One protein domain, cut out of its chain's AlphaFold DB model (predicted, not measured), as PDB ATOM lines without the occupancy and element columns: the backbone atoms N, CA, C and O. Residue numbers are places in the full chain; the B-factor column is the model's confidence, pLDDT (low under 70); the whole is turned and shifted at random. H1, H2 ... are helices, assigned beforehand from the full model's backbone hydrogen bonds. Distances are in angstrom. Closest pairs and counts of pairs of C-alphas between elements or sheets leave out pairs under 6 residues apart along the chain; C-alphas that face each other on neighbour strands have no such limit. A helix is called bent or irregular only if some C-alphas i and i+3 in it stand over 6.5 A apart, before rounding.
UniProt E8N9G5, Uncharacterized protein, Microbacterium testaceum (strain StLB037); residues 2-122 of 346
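This is residues 2 to 122 of the 346 residues of an uncharacterized protein of Microbacterium testaceum (strain StLB037) (UniProt E8N9G5). H1 and H5 cross in the middle of a body of short helices; H2, H3 and H4 lie toward one end, and the hairpin of H8 and H9 packs on H1 toward the other. H7 packs on H2, and residues 77 to 83 stick out as a free loop. The printed part has 121 residues with nine named helices, H1 to H9 in order, and no named strand: the class is all helix. It is compact, with a radius of gyration of the C-alphas of 14.3 A and spans of 38 by 38 by 24 A.

H1, residues 11 to 25, is apart from H2, residues 28 to 38. H2 touches H3, residues 41 to 46, the closest C-alphas being Gly 35 and Lys 41, 3.9 A. H4, residues 50 to 56, and H5, residues 61 to 73, form a helical hairpin at a shallow tilt of 31 degrees, closest at C-alphas 53 and 61, 4.9 A. H5 touches H1 at a steep tilt of 56 degrees, opposite ways, closest at C-alphas 66 and 19, 5.5 A. H6, residues 88 to 91, touches no helix. H7, residues 95 to 101, touches H2, closest at C-alphas 101 and 34, 7.2 A. H8, residues 104 to 111, and H9, residues 113 to 119, form another helical hairpin, closest at C-alphas 108 and 116, 5.4 A. H8 touches residues 17 to 21 of H1 alone, closest at C-alphas 104 and 21, 6.9 A. Every O i to N i+4 pair is within hydrogen-bond range in H1, H2, H3, H4, H7, H8 and H9, and 7 of 9 in H5; H6 is too short for one.

H1 spans 21.3 A from C-alpha 11 at (7.409, 25.144, 44.254), H2 15.7 A and H5 18.6 A. H5 is only just irregular, with C-alphas 67 and 70 6.9 A apart. H9 ends at C-alpha 119, (2.724, 18.828, 39.529).

The C-alphas farthest apart, Phe 56 and Arg 82, are 41.5 A apart. The printed part has no cut; the link from H5 to H6 is long. pLDDT is under 70 at residues 2, 76 to 87 and 122.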
ATOM      1  N   ALA A   2      -8.028  22.010  30.348       59.03
ATOM      2  CA  ALA A   2      -6.653  22.364  30.701       59.03
ATOM      3  C   ALA A   2      -6.224  21.592  31.958       59.03
ATOM      4  O   ALA A   2      -6.995  21.535  32.914       59.03
ATOM      5  N   SER A   3      -5.019  21.018  31.959       75.50
ATOM      6  CA  SER A   3      -4.497  20.248  33.094       75.50
ATOM      7  C   SER A   3      -4.425  21.116  34.354       75.50
ATOM      8  O   SER A   3      -3.836  22.201  34.345       75.50
ATOM      9  N   GLN A   4      -5.025  20.650  35.450       82.69
ATOM     10  CA  GLN A   4      -5.100  21.414  36.694       82.69
ATOM     11  C   GLN A   4      -3.846  21.193  37.550       82.69
ATOM     12  O   GLN A   4      -3.406  20.066  37.736       82.69
ATOM     13  N   TRP A   5      -3.268  22.255  38.115       84.06
ATOM     14  CA  TRP A   5      -2.168  22.131  39.080       84.06
ATOM     15  C   TRP A   5      -2.642  21.485  40.381       84.06
ATOM     16  O   TRP A   5      -3.734  21.789  40.871       84.06
ATOM     17  N   ARG A   6      -1.801  20.650  40.994       80.50
ATOM     18  CA  ARG A   6      -2.081  20.145  42.341       80.50
ATOM     19  C   ARG A   6      -2.007  21.279  43.364       80.50
ATOM     20  O   ARG A   6      -1.127  22.133  43.291       80.50
ATOM     21  N   GLN A   7      -2.888  21.249  44.363       74.94
ATOM     22  CA  GLN A   7      -2.869  22.231  45.455       74.94
ATOM     23  C   GLN A   7      -1.593  22.135  46.306       74.94
ATOM     24  O   GLN A   7      -1.137  23.137  46.845       74.94
ATOM     25  N   ASP A   8      -1.010  20.939  46.402       72.38
ATOM     26  CA  ASP A   8       0.208  20.629  47.152       72.38
ATOM     27  C   ASP A   8       1.476  20.608  46.278       72.38
ATOM     28  O   ASP A   8       2.524  20.151  46.739       72.38
ATOM     29  N   ALA A   9       1.409  21.069  45.020       78.62
ATOM     30  CA  ALA A   9       2.550  20.999  44.113       78.62
ATOM     31  C   ALA A   9       3.745  21.815  44.663       78.62
ATOM     32  O   ALA A   9       3.632  23.021  44.910       78.62
ATOM     33  N   PRO A  10       4.912  21.178  44.873       79.88
ATOM     34  CA  PRO A  10       6.031  21.826  45.538       79.88
ATOM     35  C   PRO A  10       6.731  22.806  44.591       79.88
ATOM     36  O   PRO A  10       7.113  22.470  43.470       79.88
ATOM     37  N   ALA A  11       6.936  24.030  45.069       83.62
ATOM     38  CA  ALA A  11       7.409  25.144  44.254       83.62
ATOM     39  C   ALA A  11       8.770  24.914  43.574       83.62
ATOM     40  O   ALA A  11       8.969  25.334  42.440       83.62
ATOM     41  N   ASN A  12       9.688  24.200  44.228       82.56
ATOM     42  CA  ASN A  12      10.979  23.851  43.633       82.56
ATOM     43  C   ASN A  12      10.832  22.891  42.438       82.56
ATOM     44  O   ASN A  12      11.635  22.945  41.513       82.56
ATOM     45  N   LEU A  13       9.816  22.017  42.434       86.81
ATOM     46  CA  LEU A  13       9.548  21.151  41.282       86.81
ATOM     47  C   LEU A  13       8.870  21.912  40.142       86.81
ATOM     48  O   LEU A  13       9.098  21.570  38.987       86.81
ATOM     49  N   VAL A  14       8.084  22.949  40.447       91.38
ATOM     50  CA  VAL A  14       7.522  23.856  39.433       91.38
ATOM     51  C   VAL A  14       8.650  24.555  38.674       91.38
ATOM     52  O   VAL A  14       8.694  24.502  37.446       91.38
ATOM     53  N   GLU A  15       9.600  25.146  39.401       91.69
ATOM     54  CA  GLU A  15      10.772  25.800  38.810       91.69
ATOM     55  C   GLU A  15      11.637  24.804  38.021       91.69
ATOM     56  O   GLU A  15      12.042  25.096  36.895       91.69
ATOM     57  N   LEU A  16      11.848  23.595  38.563       91.38
ATOM     58  CA  LEU A  16      12.569  22.521  37.877       91.38
ATOM     59  C   LEU A  16      11.913  22.147  36.542       91.38
ATOM     60  O   LEU A  16      12.607  22.040  35.532       91.38
ATOM     61  N   ALA A  17      10.593  21.942  36.536       95.50
ATOM     62  CA  ALA A  17       9.838  21.538  35.355       95.50
ATOM     63  C   ALA A  17       9.875  22.598  34.254       95.50
ATOM     64  O   ALA A  17      10.115  22.273  33.091       95.50
ATOM     65  N   ILE A  18       9.689  23.864  34.628       96.75
ATOM     66  CA  ILE A  18       9.779  24.983  33.690       96.75
ATOM     67  C   ILE A  18      11.190  25.084  33.127       96.75
ATOM     68  O   ILE A  18      11.341  25.164  31.914       96.75
ATOM     69  N   GLY A  19      12.219  25.025  33.976       96.56
ATOM     70  CA  GLY A  19      13.602  25.094  33.517       96.56
ATOM     71  C   GLY A  19      13.953  23.960  32.554       96.56
ATOM     72  O   GLY A  19      14.484  24.235  31.484       96.56
ATOM     73  N   LYS A  20      13.561  22.711  32.855       96.44
ATOM     74  CA  LYS A  20      13.759  21.565  31.946       96.44
ATOM     75  C   LYS A  20      13.115  21.789  30.574       96.44
ATOM     76  O   LYS A  20      13.750  21.553  29.550       96.44
ATOM     77  N   CYS A  21      11.870  22.266  30.551       96.62
ATOM     78  CA  CYS A  21      11.158  22.533  29.304       96.62
ATOM     79  C   CYS A  21      11.793  23.699  28.523       96.62
ATOM     80  O   CYS A  21      11.993  23.598  27.316       96.62
ATOM     81  N   LEU A  22      12.187  24.779  29.211       96.81
ATOM     82  CA  LEU A  22      12.871  25.918  28.593       96.81
ATOM     83  C   LEU A  22      14.231  25.529  27.997       96.81
ATOM     84  O   LEU A  22      14.562  25.974  26.903       96.81
ATOM     85  N   ILE A  23      15.010  24.692  28.683       96.19
ATOM     86  CA  ILE A  23      16.296  24.191  28.174       96.19
ATOM     87  C   ILE A  23      16.092  23.431  26.859       96.19
ATOM     88  O   ILE A  23      16.838  23.642  25.908       96.19
ATOM     89  N   ALA A  24      15.060  22.588  26.793       92.69
ATOM     90  CA  ALA A  24      14.810  21.735  25.638       92.69
ATOM     91  C   ALA A  24      14.214  22.471  24.423       92.69
ATOM     92  O   ALA A  24      14.462  22.071  23.288       92.69
ATOM     93  N   GLU A  25      13.402  23.509  24.640       91.81
ATOM     94  CA  GLU A  25      12.481  24.020  23.608       91.81
ATOM     95  C   GLU A  25      12.745  25.472  23.181       91.81
ATOM     96  O   GLU A  25      12.065  25.986  22.291       91.81
ATOM     97  N   MET A  26      13.673  26.177  23.830       93.25
ATOM     98  CA  MET A  26      13.866  27.608  23.595       93.25
ATOM     99  C   MET A  26      14.935  27.903  22.547       93.25
ATOM    100  O   MET A  26      16.047  27.385  22.590       93.25
ATOM    101  N   ASP A  27      14.615  28.848  21.668       93.88
ATOM    102  CA  ASP A  27      15.551  29.518  20.771       93.88
ATOM    103  C   ASP A  27      15.566  31.039  21.037       93.88
ATOM    104  O   ASP A  27      14.836  31.553  21.891       93.88
ATOM    105  N   ASP A  28      16.408  31.783  20.311       92.25
ATOM    106  CA  ASP A  28      16.556  33.241  20.468       92.25
ATOM    107  C   ASP A  28      15.226  34.005  20.278       92.25
ATOM    108  O   ASP A  28      14.946  34.989  20.974       92.25
ATOM    109  N   SER A  29      14.373  33.525  19.368       91.69
ATOM    110  CA  SER A  29      13.080  34.148  19.068       91.69
ATOM    111  C   SER A  29      12.078  33.871  20.185       91.69
ATOM    112  O   SER A  29      11.466  34.807  20.703       91.69
ATOM    113  N   ARG A  30      11.982  32.622  20.653       93.81
ATOM    114  CA  ARG A  30      11.101  32.235  21.764       93.81
ATOM    115  C   ARG A  30      11.492  32.917  23.073       93.81
ATOM    116  O   ARG A  30      10.608  33.319  23.827       93.81
ATOM    117  N   TRP A  31      12.787  33.136  23.331       96.88
ATOM    118  CA  TRP A  31      13.243  33.944  24.476       96.88
ATOM    119  C   TRP A  31      12.774  35.396  24.394       96.88
ATOM    120  O   TRP A  31      12.420  36.007  25.406       96.88
ATOM    121  N   THR A  32      12.741  35.951  23.187       94.50
ATOM    122  CA  THR A  32      12.221  37.298  22.957       94.50
ATOM    123  C   THR A  32      10.712  37.354  23.200       94.50
ATOM    124  O   THR A  32      10.232  38.273  23.866       94.50
ATOM    125  N   GLU A  33       9.971  36.369  22.696       94.06
ATOM    126  CA  GLU A  33       8.518  36.264  22.851       94.06
ATOM    127  C   GLU A  33       8.103  36.090  24.311       94.06
ATOM    128  O   GLU A  33       7.289  36.873  24.805       94.06
ATOM    129  N   ILE A  34       8.705  35.132  25.031       95.56
ATOM    130  CA  ILE A  34       8.377  34.905  26.443       95.56
ATOM    131  C   ILE A  34       8.707  36.139  27.284       95.56
ATOM    132  O   ILE A  34       7.934  36.496  28.163       95.56
ATOM    133  N   GLY A  35       9.796  36.852  26.969       95.44
ATOM    134  CA  GLY A  35      10.165  38.090  27.651       95.44
ATOM    135  C   GLY A  35       9.189  39.242  27.423       95.44
ATOM    136  O   GLY A  35       8.967  40.050  28.324       95.44
ATOM    137  N   LEU A  36       8.598  39.341  26.230       95.06
ATOM    138  CA  LEU A  36       7.519  40.297  25.968       95.06
ATOM    139  C   LEU A  36       6.249  39.905  26.726       95.06
ATOM    140  O   LEU A  36       5.601  40.771  27.310       95.06
ATOM    141  N   LEU A  37       5.932  38.609  26.744       93.44
ATOM    142  CA  LEU A  37       4.749  38.054  27.391       93.44
ATOM    143  C   LEU A  37       4.770  38.264  28.916       93.44
ATOM    144  O   LEU A  37       3.790  38.728  29.490       93.44
ATOM    145  N   THR A  38       5.897  37.984  29.568       94.62
ATOM    146  CA  THR A  38       6.065  38.116  31.026       94.62
ATOM    147  C   THR A  38       6.460  39.528  31.473       94.62
ATOM    148  O   THR A  38       6.513  39.800  32.675       94.62
ATOM    149  N   GLY A  39       6.781  40.426  30.534       95.06
ATOM    150  CA  GLY A  39       7.351  41.743  30.826       95.06
ATOM    151  C   GLY A  39       8.802  41.700  31.323       95.06
ATOM    152  O   GLY A  39       9.264  42.666  31.928       95.06
ATOM    153  N   THR A  40       9.528  40.601  31.091       95.38
ATOM    154  CA  THR A  40      10.917  40.400  31.546       95.38
ATOM    155  C   THR A  40      11.959  40.523  30.432       95.38
ATOM    156  O   THR A  40      13.103  40.092  30.595       95.38
ATOM    157  N   LYS A  41      11.584  41.086  29.277       95.12
ATOM    158  CA  LYS A  41      12.474  41.233  28.115       95.12
ATOM    159  C   LYS A  41      13.803  41.896  28.489       95.12
ATOM    160  O   LYS A  41      14.859  41.381  28.150       95.12
ATOM    161  N   GLU A  42      13.769  43.006  29.220       94.00
ATOM    162  CA  GLU A  42      14.990  43.715  29.619       94.00
ATOM    163  C   GLU A  42      15.928  42.841  30.463       94.00
ATOM    164  O   GLU A  42      17.136  42.856  30.248       94.00
ATOM    165  N   GLN A  43      15.384  42.053  31.392       95.12
ATOM    166  CA  GLN A  43      16.144  41.145  32.251       95.12
ATOM    167  C   GLN A  43      16.789  40.018  31.436       95.12
ATOM    168  O   GLN A  43      17.959  39.714  31.646       95.12
ATOM    169  N   ILE A  44      16.064  39.455  30.464       94.94
ATOM    170  CA  ILE A  44      16.577  38.414  29.561       94.94
ATOM    171  C   ILE A  44      17.739  38.952  28.716       94.94
ATOM    172  O   ILE A  44      18.798  38.332  28.664       94.94
ATOM    173  N   TYR A  45      17.579  40.126  28.095       93.44
ATOM    174  CA  TYR A  45      18.616  40.712  27.234       93.44
ATOM    175  C   TYR A  45      19.827  41.238  28.012       93.44
ATOM    176  O   TYR A  45      20.936  41.255  27.478       93.44
ATOM    177  N   LYS A  46      19.635  41.671  29.264       94.44
ATOM    178  CA  LYS A  46      20.731  42.088  30.152       94.44
ATOM    179  C   LYS A  46      21.418  40.913  30.839       94.44
ATOM    180  O   LYS A  46      22.486  41.117  31.416       94.44
ATOM    181  N   HIS A  47      20.850  39.708  30.782       95.38
ATOM    182  CA  HIS A  47      21.485  38.533  31.359       95.38
ATOM    183  C   HIS A  47      22.817  38.259  30.639       95.38
ATOM    184  O   HIS A  47      22.825  38.049  29.423       95.38
ATOM    185  N   PRO A  48      23.958  38.229  31.350       91.00
ATOM    186  CA  PRO A  48      25.281  38.270  30.722       91.00
ATOM    187  C   PRO A  48      25.586  37.041  29.862       91.00
ATOM    188  O   PRO A  48      26.408  37.108  28.945       91.00
ATOM    189  N   ARG A  49      24.956  35.902  30.175       94.81
ATOM    190  CA  ARG A  49      25.292  34.607  29.578       94.81
ATOM    191  C   ARG A  49      24.112  33.847  28.982       94.81
ATOM    192  O   ARG A  49      24.367  32.931  28.225       94.81
ATOM    193  N   LEU A  50      22.854  34.248  29.199       95.56
ATOM    194  CA  LEU A  50      21.694  33.418  28.816       95.56
ATOM    195  C   LEU A  50      21.608  33.224  27.293       95.56
ATOM    196  O   LEU A  50      21.811  32.125  26.787       95.56
ATOM    197  N   LEU A  51      21.392  34.313  26.547       95.94
ATOM    198  CA  LEU A  51      21.294  34.257  25.082       95.94
ATOM    199  C   LEU A  51      22.638  33.938  24.419       95.94
ATOM    200  O   LEU A  51      22.684  33.376  23.330       95.94
ATOM    201  N   ARG A  52      23.754  34.297  25.066       95.44
ATOM    202  CA  ARG A  52      25.089  33.986  24.549       95.44
ATOM    203  C   ARG A  52      25.346  32.482  24.596       95.44
ATOM    204  O   ARG A  52      25.661  31.911  23.562       95.44
ATOM    205  N   SER A  53      25.184  31.865  25.763       95.94
ATOM    206  CA  SER A  53      25.393  30.431  25.953       95.94
ATOM    207  C   SER A  53      24.449  29.613  25.069       95.94
ATOM    208  O   SER A  53      24.895  28.638  24.482       95.94
ATOM    209  N   LEU A  54      23.209  30.074  24.840       95.00
ATOM    210  CA  LEU A  54      22.311  29.475  23.845       95.00
ATOM    211  C   LEU A  54      22.890  29.511  22.420       95.00
ATOM    212  O   LEU A  54      22.979  28.487  21.753       95.00
ATOM    213  N   ARG A  55      23.301  30.693  21.940       93.75
ATOM    214  CA  ARG A  55      23.788  30.886  20.558       93.75
ATOM    215  C   ARG A  55      25.070  30.114  20.253       93.75
ATOM    216  O   ARG A  55      25.302  29.769  19.098       93.75
ATOM    217  N   PHE A  56      25.906  29.899  21.265       94.44
ATOM    218  CA  PHE A  56      27.175  29.179  21.142       94.44
ATOM    219  C   PHE A  56      27.106  27.730  21.640       94.44
ATOM    220  O   PHE A  56      28.099  27.019  21.516       94.44
ATOM    221  N   ASN A  57      25.941  27.280  22.123       91.81
ATOM    222  CA  ASN A  57      25.733  25.951  22.700       91.81
ATOM    223  C   ASN A  57      26.748  25.629  23.819       91.81
ATOM    224  O   ASN A  57      27.364  24.562  23.830       91.81
ATOM    225  N   ASP A  58      26.957  26.588  24.726       94.38
ATOM    226  CA  ASP A  58      27.852  26.443  25.880       94.38
ATOM    227  C   ASP A  58      27.225  25.516  26.942       94.38
ATOM    228  O   ASP A  58      26.029  25.602  27.221       94.38
ATOM    229  N   GLU A  59      28.049  24.707  27.621       92.69
ATOM    230  CA  GLU A  59      27.613  23.778  28.688       92.69
ATOM    231  C   GLU A  59      26.930  24.469  29.881       92.69
ATOM    232  O   GLU A  59      26.207  23.832  30.642       92.69
ATOM    233  N   ASP A  60      27.163  25.771  30.074       93.62
ATOM    234  CA  ASP A  60      26.610  26.532  31.195       93.62
ATOM    235  C   ASP A  60      25.222  27.131  30.918       93.62
ATOM    236  O   ASP A  60      24.661  27.771  31.807       93.62
ATOM    237  N   TYR A  61      24.659  26.931  29.719       96.56
ATOM    238  CA  TYR A  61      23.347  27.466  29.342       96.56
ATOM    239  C   TYR A  61      22.253  27.086  30.347       96.56
ATOM    240  O   TYR A  61      21.539  27.969  30.820       96.56
ATOM    241  N   ASP A  62      22.181  25.813  30.734       95.94
ATOM    242  CA  ASP A  62      21.153  25.281  31.633       95.94
ATOM    243  C   ASP A  62      21.098  26.032  32.967       95.94
ATOM    244  O   ASP A  62      20.019  26.390  33.444       95.94
ATOM    245  N   GLY A  63      22.264  26.338  33.545       93.06
ATOM    246  CA  GLY A  63      22.358  27.113  34.783       93.06
ATOM    247  C   GLY A  63      21.748  28.507  34.630       93.06
ATOM    248  O   GLY A  63      20.933  28.921  35.451       93.06
ATOM    249  N   HIS A  64      22.055  29.188  33.521       96.62
ATOM    250  CA  HIS A  64      21.504  30.515  33.222       96.62
ATOM    251  C   HIS A  64      19.994  30.479  32.962       96.62
ATOM    252  O   HIS A  64      19.302  31.457  33.250       96.62
ATOM    253  N   VAL A  65      19.467  29.373  32.425       96.75
ATOM    254  CA  VAL A  65      18.015  29.182  32.303       96.75
ATOM    255  C   VAL A  65      17.381  29.122  33.688       96.75
ATOM    256  O   VAL A  65      16.426  29.858  33.936       96.75
ATOM    257  N   TYR A  66      17.916  28.306  34.601       95.44
ATOM    258  CA  TYR A  66      17.385  28.191  35.962       95.44
ATOM    259  C   TYR A  66      17.464  29.505  36.747       95.44
ATOM    260  O   TYR A  66      16.497  29.844  37.427       95.44
ATOM    261  N   ASP A  67      18.532  30.288  36.582       93.12
ATOM    262  CA  ASP A  67      18.640  31.631  37.171       93.12
ATOM    263  C   ASP A  67      17.527  32.576  36.676       93.12
ATOM    264  O   ASP A  67      17.049  33.452  37.405       93.12
ATOM    265  N   MET A  68      17.064  32.390  35.437       95.19
ATOM    266  CA  MET A  68      16.010  33.204  34.829       95.19
ATOM    267  C   MET A  68      14.589  32.754  35.218       95.19
ATOM    268  O   MET A  68      13.665  33.572  35.190       95.19
ATOM    269  N   VAL A  69      14.382  31.492  35.616       95.69
ATOM    270  CA  VAL A  69      13.046  30.935  35.917       95.69
ATOM    271  C   VAL A  69      12.268  31.742  36.972       95.69
ATOM    272  O   VAL A  69      11.122  32.105  36.686       95.69
ATOM    273  N   PRO A  70      12.832  32.109  38.142       93.12
ATOM    274  CA  PRO A  70      12.110  32.912  39.133       93.12
ATOM    275  C   PRO A  70      11.664  34.269  38.578       93.12
ATOM    276  O   PRO A  70      10.540  34.716  38.824       93.12
ATOM    277  N   THR A  71      12.516  34.895  37.755       94.00
ATOM    278  CA  THR A  71      12.221  36.172  37.090       94.00
ATOM    279  C   THR A  71      11.043  36.027  36.130       94.00
ATOM    280  O   THR A  71      10.126  36.853  36.159       94.00
ATOM    281  N   LEU A  72      11.024  34.966  35.314       95.06
ATOM    282  CA  LEU A  72       9.912  34.664  34.405       95.06
ATOM    283  C   LEU A  72       8.604  34.446  35.164       95.06
ATOM    284  O   LEU A  72       7.572  34.982  34.765       95.06
ATOM    285  N   LEU A  73       8.655  33.708  36.272       94.00
ATOM    286  CA  LEU A  73       7.490  33.387  37.095       94.00
ATOM    287  C   LEU A  73       6.961  34.567  37.917       94.00
ATOM    288  O   LEU A  73       5.819  34.525  38.381       94.00
ATOM    289  N   GLY A  74       7.765  35.624  38.064       90.38
ATOM    290  CA  GLY A  74       7.449  36.763  38.920       90.38
ATOM    291  C   GLY A  74       7.528  36.417  40.405       90.38
ATOM    292  O   GLY A  74       6.765  36.978  41.185       90.38
ATOM    293  N   ALA A  75       8.404  35.483  40.780       84.88
ATOM    294  CA  ALA A  75       8.639  35.147  42.177       84.88
ATOM    295  C   ALA A  75       9.228  36.365  42.910       84.88
ATOM    296  O   ALA A  75      10.242  36.916  42.479       84.88
ATOM    297  N   GLU A  76       8.598  36.804  44.001       65.62
ATOM    298  CA  GLU A  76       9.168  37.858  44.845       65.62
ATOM    299  C   GLU A  76      10.373  37.322  45.631       65.62
ATOM    300  O   GLU A  76      10.314  36.256  46.250       65.62
ATOM    301  N   GLU A  77      11.467  38.087  45.656       56.25
ATOM    302  CA  GLU A  77      12.587  37.855  46.568       56.25
ATOM    303  C   GLU A  77      12.137  38.125  48.013       56.25
ATOM    304  O   GLU A  77      12.226  39.244  48.519       56.25
ATOM    305  N   THR A  78      11.661  37.104  48.726       48.53
ATOM    306  CA  THR A  78      11.401  37.225  50.167       48.53
ATOM    307  C   THR A  78      12.713  37.171  50.951       48.53
ATOM    308  O   THR A  78      13.036  36.165  51.583       48.53
ATOM    309  N   TRP A  79      13.483  38.260  50.946       40.75
ATOM    310  CA  TRP A  79      14.555  38.450  51.926       40.75
ATOM    311  C   TRP A  79      13.953  38.907  53.262       40.75
ATOM    312  O   TRP A  79      13.581  40.064  53.438       40.75
ATOM    313  N   GLY A  80      13.855  37.980  54.222       46.28
ATOM    314  CA  GLY A  80      13.539  38.288  55.626       46.28
ATOM    315  C   GLY A  80      12.055  38.373  56.012       46.28
ATOM    316  O   GLY A  80      11.759  38.769  57.140       46.28
ATOM    317  N   ALA A  81      11.118  37.986  55.142       43.59
ATOM    318  CA  ALA A  81       9.685  37.957  55.456       43.59
ATOM    319  C   ALA A  81       9.168  36.538  55.766       43.59
ATOM    320  O   ALA A  81       9.726  35.535  55.322       43.59
ATOM    321  N   ARG A  82       8.101  36.483  56.577       41.66
ATOM    322  CA  ARG A  82       7.397  35.279  57.059       41.66
ATOM    323  C   ARG A  82       7.076  34.323  55.899       41.66
ATOM    324  O   ARG A  82       6.799  34.796  54.804       41.66
ATOM    325  N   ALA A  83       7.117  33.014  56.181       46.81
ATOM    326  CA  ALA A  83       6.992  31.921  55.211       46.81
ATOM    327  C   ALA A  83       6.023  32.249  54.057       46.81
ATOM    328  O   ALA A  83       4.890  32.647  54.345       46.81
ATOM    329  N   PRO A  84       6.454  32.100  52.789       48.75
ATOM    330  CA  PRO A  84       5.634  32.455  51.639       48.75
ATOM    331  C   PRO A  84       4.296  31.720  51.701       48.75
ATOM    332  O   PRO A  84       4.220  30.588  52.187       48.75
ATOM    333  N   SER A  85       3.244  32.379  51.218       51.25
ATOM    334  CA  SER A  85       1.913  31.805  51.041       51.25
ATOM    335  C   SER A  85       2.019  30.390  50.461       51.25
ATOM    336  O   SER A  85       2.737  30.180  49.484       51.25
ATOM    337  N   GLN A  86       1.322  29.412  51.055       56.28
ATOM    338  CA  GLN A  86       1.337  28.021  50.571       56.28
ATOM    339  C   GLN A  86       0.755  27.880  49.151       56.28
ATOM    340  O   GLN A  86       1.014  26.887  48.482       56.28
ATOM    341  N   GLU A  87       0.007  28.878  48.669       69.50
ATOM    342  CA  GLU A  87      -0.638  28.851  47.358       69.50
ATOM    343  C   GLU A  87       0.307  29.263  46.218       69.50
ATOM    344  O   GLU A  87       0.803  30.394  46.157       69.50
ATOM    345  N   LEU A  88       0.491  28.352  45.255       77.06
ATOM    346  CA  LEU A  88       1.358  28.525  44.084       77.06
ATOM    347  C   LEU A  88       1.082  29.792  43.275       77.06
ATOM    348  O   LEU A  88       2.025  30.422  42.812       77.06
ATOM    349  N   GLN A  89      -0.183  30.183  43.118       77.88
ATOM    350  CA  GLN A  89      -0.554  31.371  42.339       77.88
ATOM    351  C   GLN A  89      -0.052  32.667  42.978       77.88
ATOM    352  O   GLN A  89       0.307  33.601  42.269       77.88
ATOM    353  N   THR A  90       0.013  32.715  44.312       81.62
ATOM    354  CA  THR A  90       0.556  33.879  45.021       81.62
ATOM    355  C   THR A  90       2.074  33.927  44.887       81.62
ATOM    356  O   THR A  90       2.646  34.995  44.698       81.62
ATOM    357  N   ARG A  91       2.733  32.766  44.959       83.56
ATOM    358  CA  ARG A  91       4.190  32.670  44.827       83.56
ATOM    359  C   ARG A  91       4.674  32.915  43.395       83.56
ATOM    360  O   ARG A  91       5.730  33.507  43.206       83.56
ATOM    361  N   PHE A  92       3.923  32.443  42.405       90.81
ATOM    362  CA  PHE A  92       4.268  32.498  40.989       90.81
ATOM    363  C   PHE A  92       3.110  33.106  40.186       90.81
ATOM    364  O   PHE A  92       2.375  32.385  39.499       90.81
ATOM    365  N   PRO A  93       2.931  34.436  40.237       90.31
ATOM    366  CA  PRO A  93       1.796  35.111  39.608       90.31
ATOM    367  C   PRO A  93       1.737  34.929  38.085       90.31
ATOM    368  O   PRO A  93       0.666  35.052  37.493       90.31
ATOM    369  N   ARG A  94       2.866  34.618  37.430       93.88
ATOM    370  CA  ARG A  94       2.936  34.401  35.971       93.88
ATOM    371  C   ARG A  94       2.972  32.925  35.567       93.88
ATOM    372  O   ARG A  94       3.161  32.631  34.390       93.88
ATOM    373  N   LEU A  95       2.773  31.999  36.512       92.44
ATOM    374  CA  LEU A  95       2.898  30.559  36.271       92.44
ATOM    375  C   LEU A  95       2.029  30.065  35.114       92.44
ATOM    376  O   LEU A  95       2.551  29.418  34.213       92.44
ATOM    377  N   GLY A  96       0.732  30.386  35.119       89.38
ATOM    378  CA  GLY A  96      -0.191  29.924  34.076       89.38
ATOM    379  C   GLY A  96       0.252  30.368  32.683       89.38
ATOM    380  O   GLY A  96       0.402  29.553  31.786       89.38
ATOM    381  N   MET A  97       0.598  31.647  32.542       89.25
ATOM    382  CA  MET A  97       1.059  32.228  31.282       89.25
ATOM    383  C   MET A  97       2.359  31.591  30.763       89.25
ATOM    384  O   MET A  97       2.473  31.315  29.570       89.25
ATOM    385  N   VAL A  98       3.336  31.356  31.645       93.94
ATOM    386  CA  VAL A  98       4.608  30.708  31.280       93.94
ATOM    387  C   VAL A  98       4.382  29.246  30.901       93.94
ATOM    388  O   VAL A  98       4.887  28.802  29.871       93.94
ATOM    389  N   ALA A  99       3.605  28.512  31.703       92.44
ATOM    390  CA  ALA A  99       3.278  27.112  31.454       92.44
ATOM    391  C   ALA A  99       2.517  26.933  30.134       92.44
ATOM    392  O   ALA A  99       2.835  26.026  29.365       92.44
ATOM    393  N   ASP A 100       1.582  27.835  29.840       89.00
ATOM    394  CA  ASP A 100       0.866  27.855  28.572       89.00
ATOM    395  C   ASP A 100       1.819  28.155  27.415       89.00
ATOM    396  O   ASP A 100       1.763  27.476  26.401       89.00
ATOM    397  N   PHE A 101       2.720  29.135  27.518       90.44
ATOM    398  CA  PHE A 101       3.626  29.485  26.412       90.44
ATOM    399  C   PHE A 101       4.509  28.313  25.948       90.44
ATOM    400  O   PHE A 101       4.765  28.160  24.750       90.44
ATOM    401  N   ILE A 102       4.957  27.481  26.889       93.12
ATOM    402  CA  ILE A 102       5.850  26.345  26.620       93.12
ATOM    403  C   ILE A 102       5.113  25.010  26.436       93.12
ATOM    404  O   ILE A 102       5.762  23.978  26.284       93.12
ATOM    405  N   ASP A 103       3.774  25.013  26.436       91.38
ATOM    406  CA  ASP A 103       2.945  23.799  26.426       91.38
ATOM    407  C   ASP A 103       3.348  22.804  27.532       91.38
ATOM    408  O   ASP A 103       3.424  21.590  27.315       91.38
ATOM    409  N   LEU A 104       3.632  23.324  28.733       94.00
ATOM    410  CA  LEU A 104       4.294  22.585  29.809       94.00
ATOM    411  C   LEU A 104       3.624  21.239  30.145       94.00
ATOM    412  O   LEU A 104       4.350  20.246  30.220       94.00
ATOM    413  N   PRO A 105       2.288  21.140  30.324       90.44
ATOM    414  CA  PRO A 105       1.661  19.863  30.665       90.44
ATOM    415  C   PRO A 105       1.889  18.799  29.583       90.44
ATOM    416  O   PRO A 105       2.250  17.664  29.891       90.44
ATOM    417  N   ALA A 106       1.755  19.177  28.309       86.88
ATOM    418  CA  ALA A 106       1.959  18.269  27.186       86.88
ATOM    419  C   ALA A 106       3.435  17.876  27.028       86.88
ATOM    420  O   ALA A 106       3.740  16.715  26.756       86.88
ATOM    421  N   TRP A 107       4.356  18.821  27.243       91.75
ATOM    422  CA  TRP A 107       5.791  18.547  27.211       91.75
ATOM    423  C   TRP A 107       6.212  17.576  28.318       91.75
ATOM    424  O   TRP A 107       6.915  16.603  28.046       91.75
ATOM    425  N   LEU A 108       5.756  17.800  29.553       90.38
ATOM    426  CA  LEU A 108       6.062  16.920  30.681       90.38
ATOM    427  C   LEU A 108       5.452  15.529  30.493       90.38
ATOM    428  O   LEU A 108       6.121  14.545  30.782       90.38
ATOM    429  N   ALA A 109       4.230  15.426  29.963       83.19
ATOM    430  CA  ALA A 109       3.608  14.131  29.691       83.19
ATOM    431  C   ALA A 109       4.426  13.269  28.707       83.19
ATOM    432  O   ALA A 109       4.436  12.046  28.839       83.19
ATOM    433  N   LEU A 110       5.125  13.894  27.749       81.06
ATOM    434  CA  LEU A 110       5.989  13.209  26.780       81.06
ATOM    435  C   LEU A 110       7.386  12.894  27.322       81.06
ATOM    436  O   LEU A 110       7.905  11.810  27.071       81.06
ATOM    437  N   ASN A 111       8.004  13.848  28.020       86.44
ATOM    438  CA  ASN A 111       9.443  13.811  28.301       86.44
ATOM    439  C   ASN A 111       9.772  13.497  29.766       86.44
ATOM    440  O   ASN A 111      10.805  12.905  30.057       86.44
ATOM    441  N   GLU A 112       8.911  13.899  30.700       87.00
ATOM    442  CA  GLU A 112       9.154  13.847  32.147       87.00
ATOM    443  C   GLU A 112       7.875  13.414  32.895       87.00
ATOM    444  O   GLU A 112       7.344  14.156  33.734       87.00
ATOM    445  N   PRO A 113       7.333  12.217  32.600       79.19
ATOM    446  CA  PRO A 113       5.998  11.828  33.047       79.19
ATOM    447  C   PRO A 113       5.903  11.694  34.574       79.19
ATOM    448  O   PRO A 113       4.841  11.904  35.155       79.19
ATOM    449  N   ASP A 114       6.997  11.376  35.271       80.38
ATOM    450  CA  ASP A 114       6.999  11.339  36.740       80.38
ATOM    451  C   ASP A 114       6.908  12.744  37.342       80.38
ATOM    452  O   ASP A 114       6.262  12.946  38.371       80.38
ATOM    453  N   LEU A 115       7.515  13.738  36.690       80.62
ATOM    454  CA  LEU A 115       7.424  15.129  37.114       80.62
ATOM    455  C   LEU A 115       6.028  15.698  36.834       80.62
ATOM    456  O   LEU A 115       5.506  16.428  37.675       80.62
ATOM    457  N   TYR A 116       5.392  15.295  35.724       87.12
ATOM    458  CA  TYR A 116       3.983  15.597  35.442       87.12
ATOM    459  C   TYR A 116       3.079  15.175  36.611       87.12
ATOM    460  O   TYR A 116       2.376  16.013  37.177       87.12
ATOM    461  N   SER A 117       3.164  13.912  37.053       80.94
ATOM    462  CA  SER A 117       2.336  13.367  38.148       80.94
ATOM    463  C   SER A 117       2.508  14.086  39.490       80.94
ATOM    464  O   SER A 117       1.615  14.063  40.341       80.94
ATOM    465  N   ARG A 118       3.669  14.713  39.711       80.38
ATOM    466  CA  ARG A 118       3.955  15.468  40.940       80.38
ATOM    467  C   ARG A 118       3.433  16.902  40.903       80.38
ATOM    468  O   ARG A 118       3.367  17.525  41.960       80.38
ATOM    469  N   LEU A 119       3.088  17.424  39.727       85.62
ATOM    470  CA  LEU A 119       2.724  18.828  39.529       85.62
ATOM    471  C   LEU A 119       1.266  19.028  39.117       85.62
ATOM    472  O   LEU A 119       0.643  19.994  39.560       85.62
ATOM    473  N   PHE A 120       0.712  18.112  38.327       84.69
ATOM    474  CA  PHE A 120      -0.650  18.197  37.812       84.69
ATOM    475  C   PHE A 120      -1.559  17.148  38.449       84.69
ATOM    476  O   PHE A 120      -1.131  16.051  38.814       84.69
ATOM    477  N   VAL A 121      -2.821  17.527  38.627       72.56
ATOM    478  CA  VAL A 121      -3.920  16.599  38.860       72.56
ATOM    479  C   VAL A 121      -4.119  15.865  37.545       72.56
ATOM    480  O   VAL A 121      -4.292  16.482  36.496       72.56
ATOM    481  N   ASP A 122      -4.015  14.550  37.598       59.16
ATOM    482  CA  ASP A 122      -4.249  13.721  36.435       59.16
ATOM    483  C   ASP A 122      -5.751  13.400  36.391       59.16
ATOM    484  O   ASP A 122      -6.269  12.684  37.247       59.16
TER     485      ASP A 122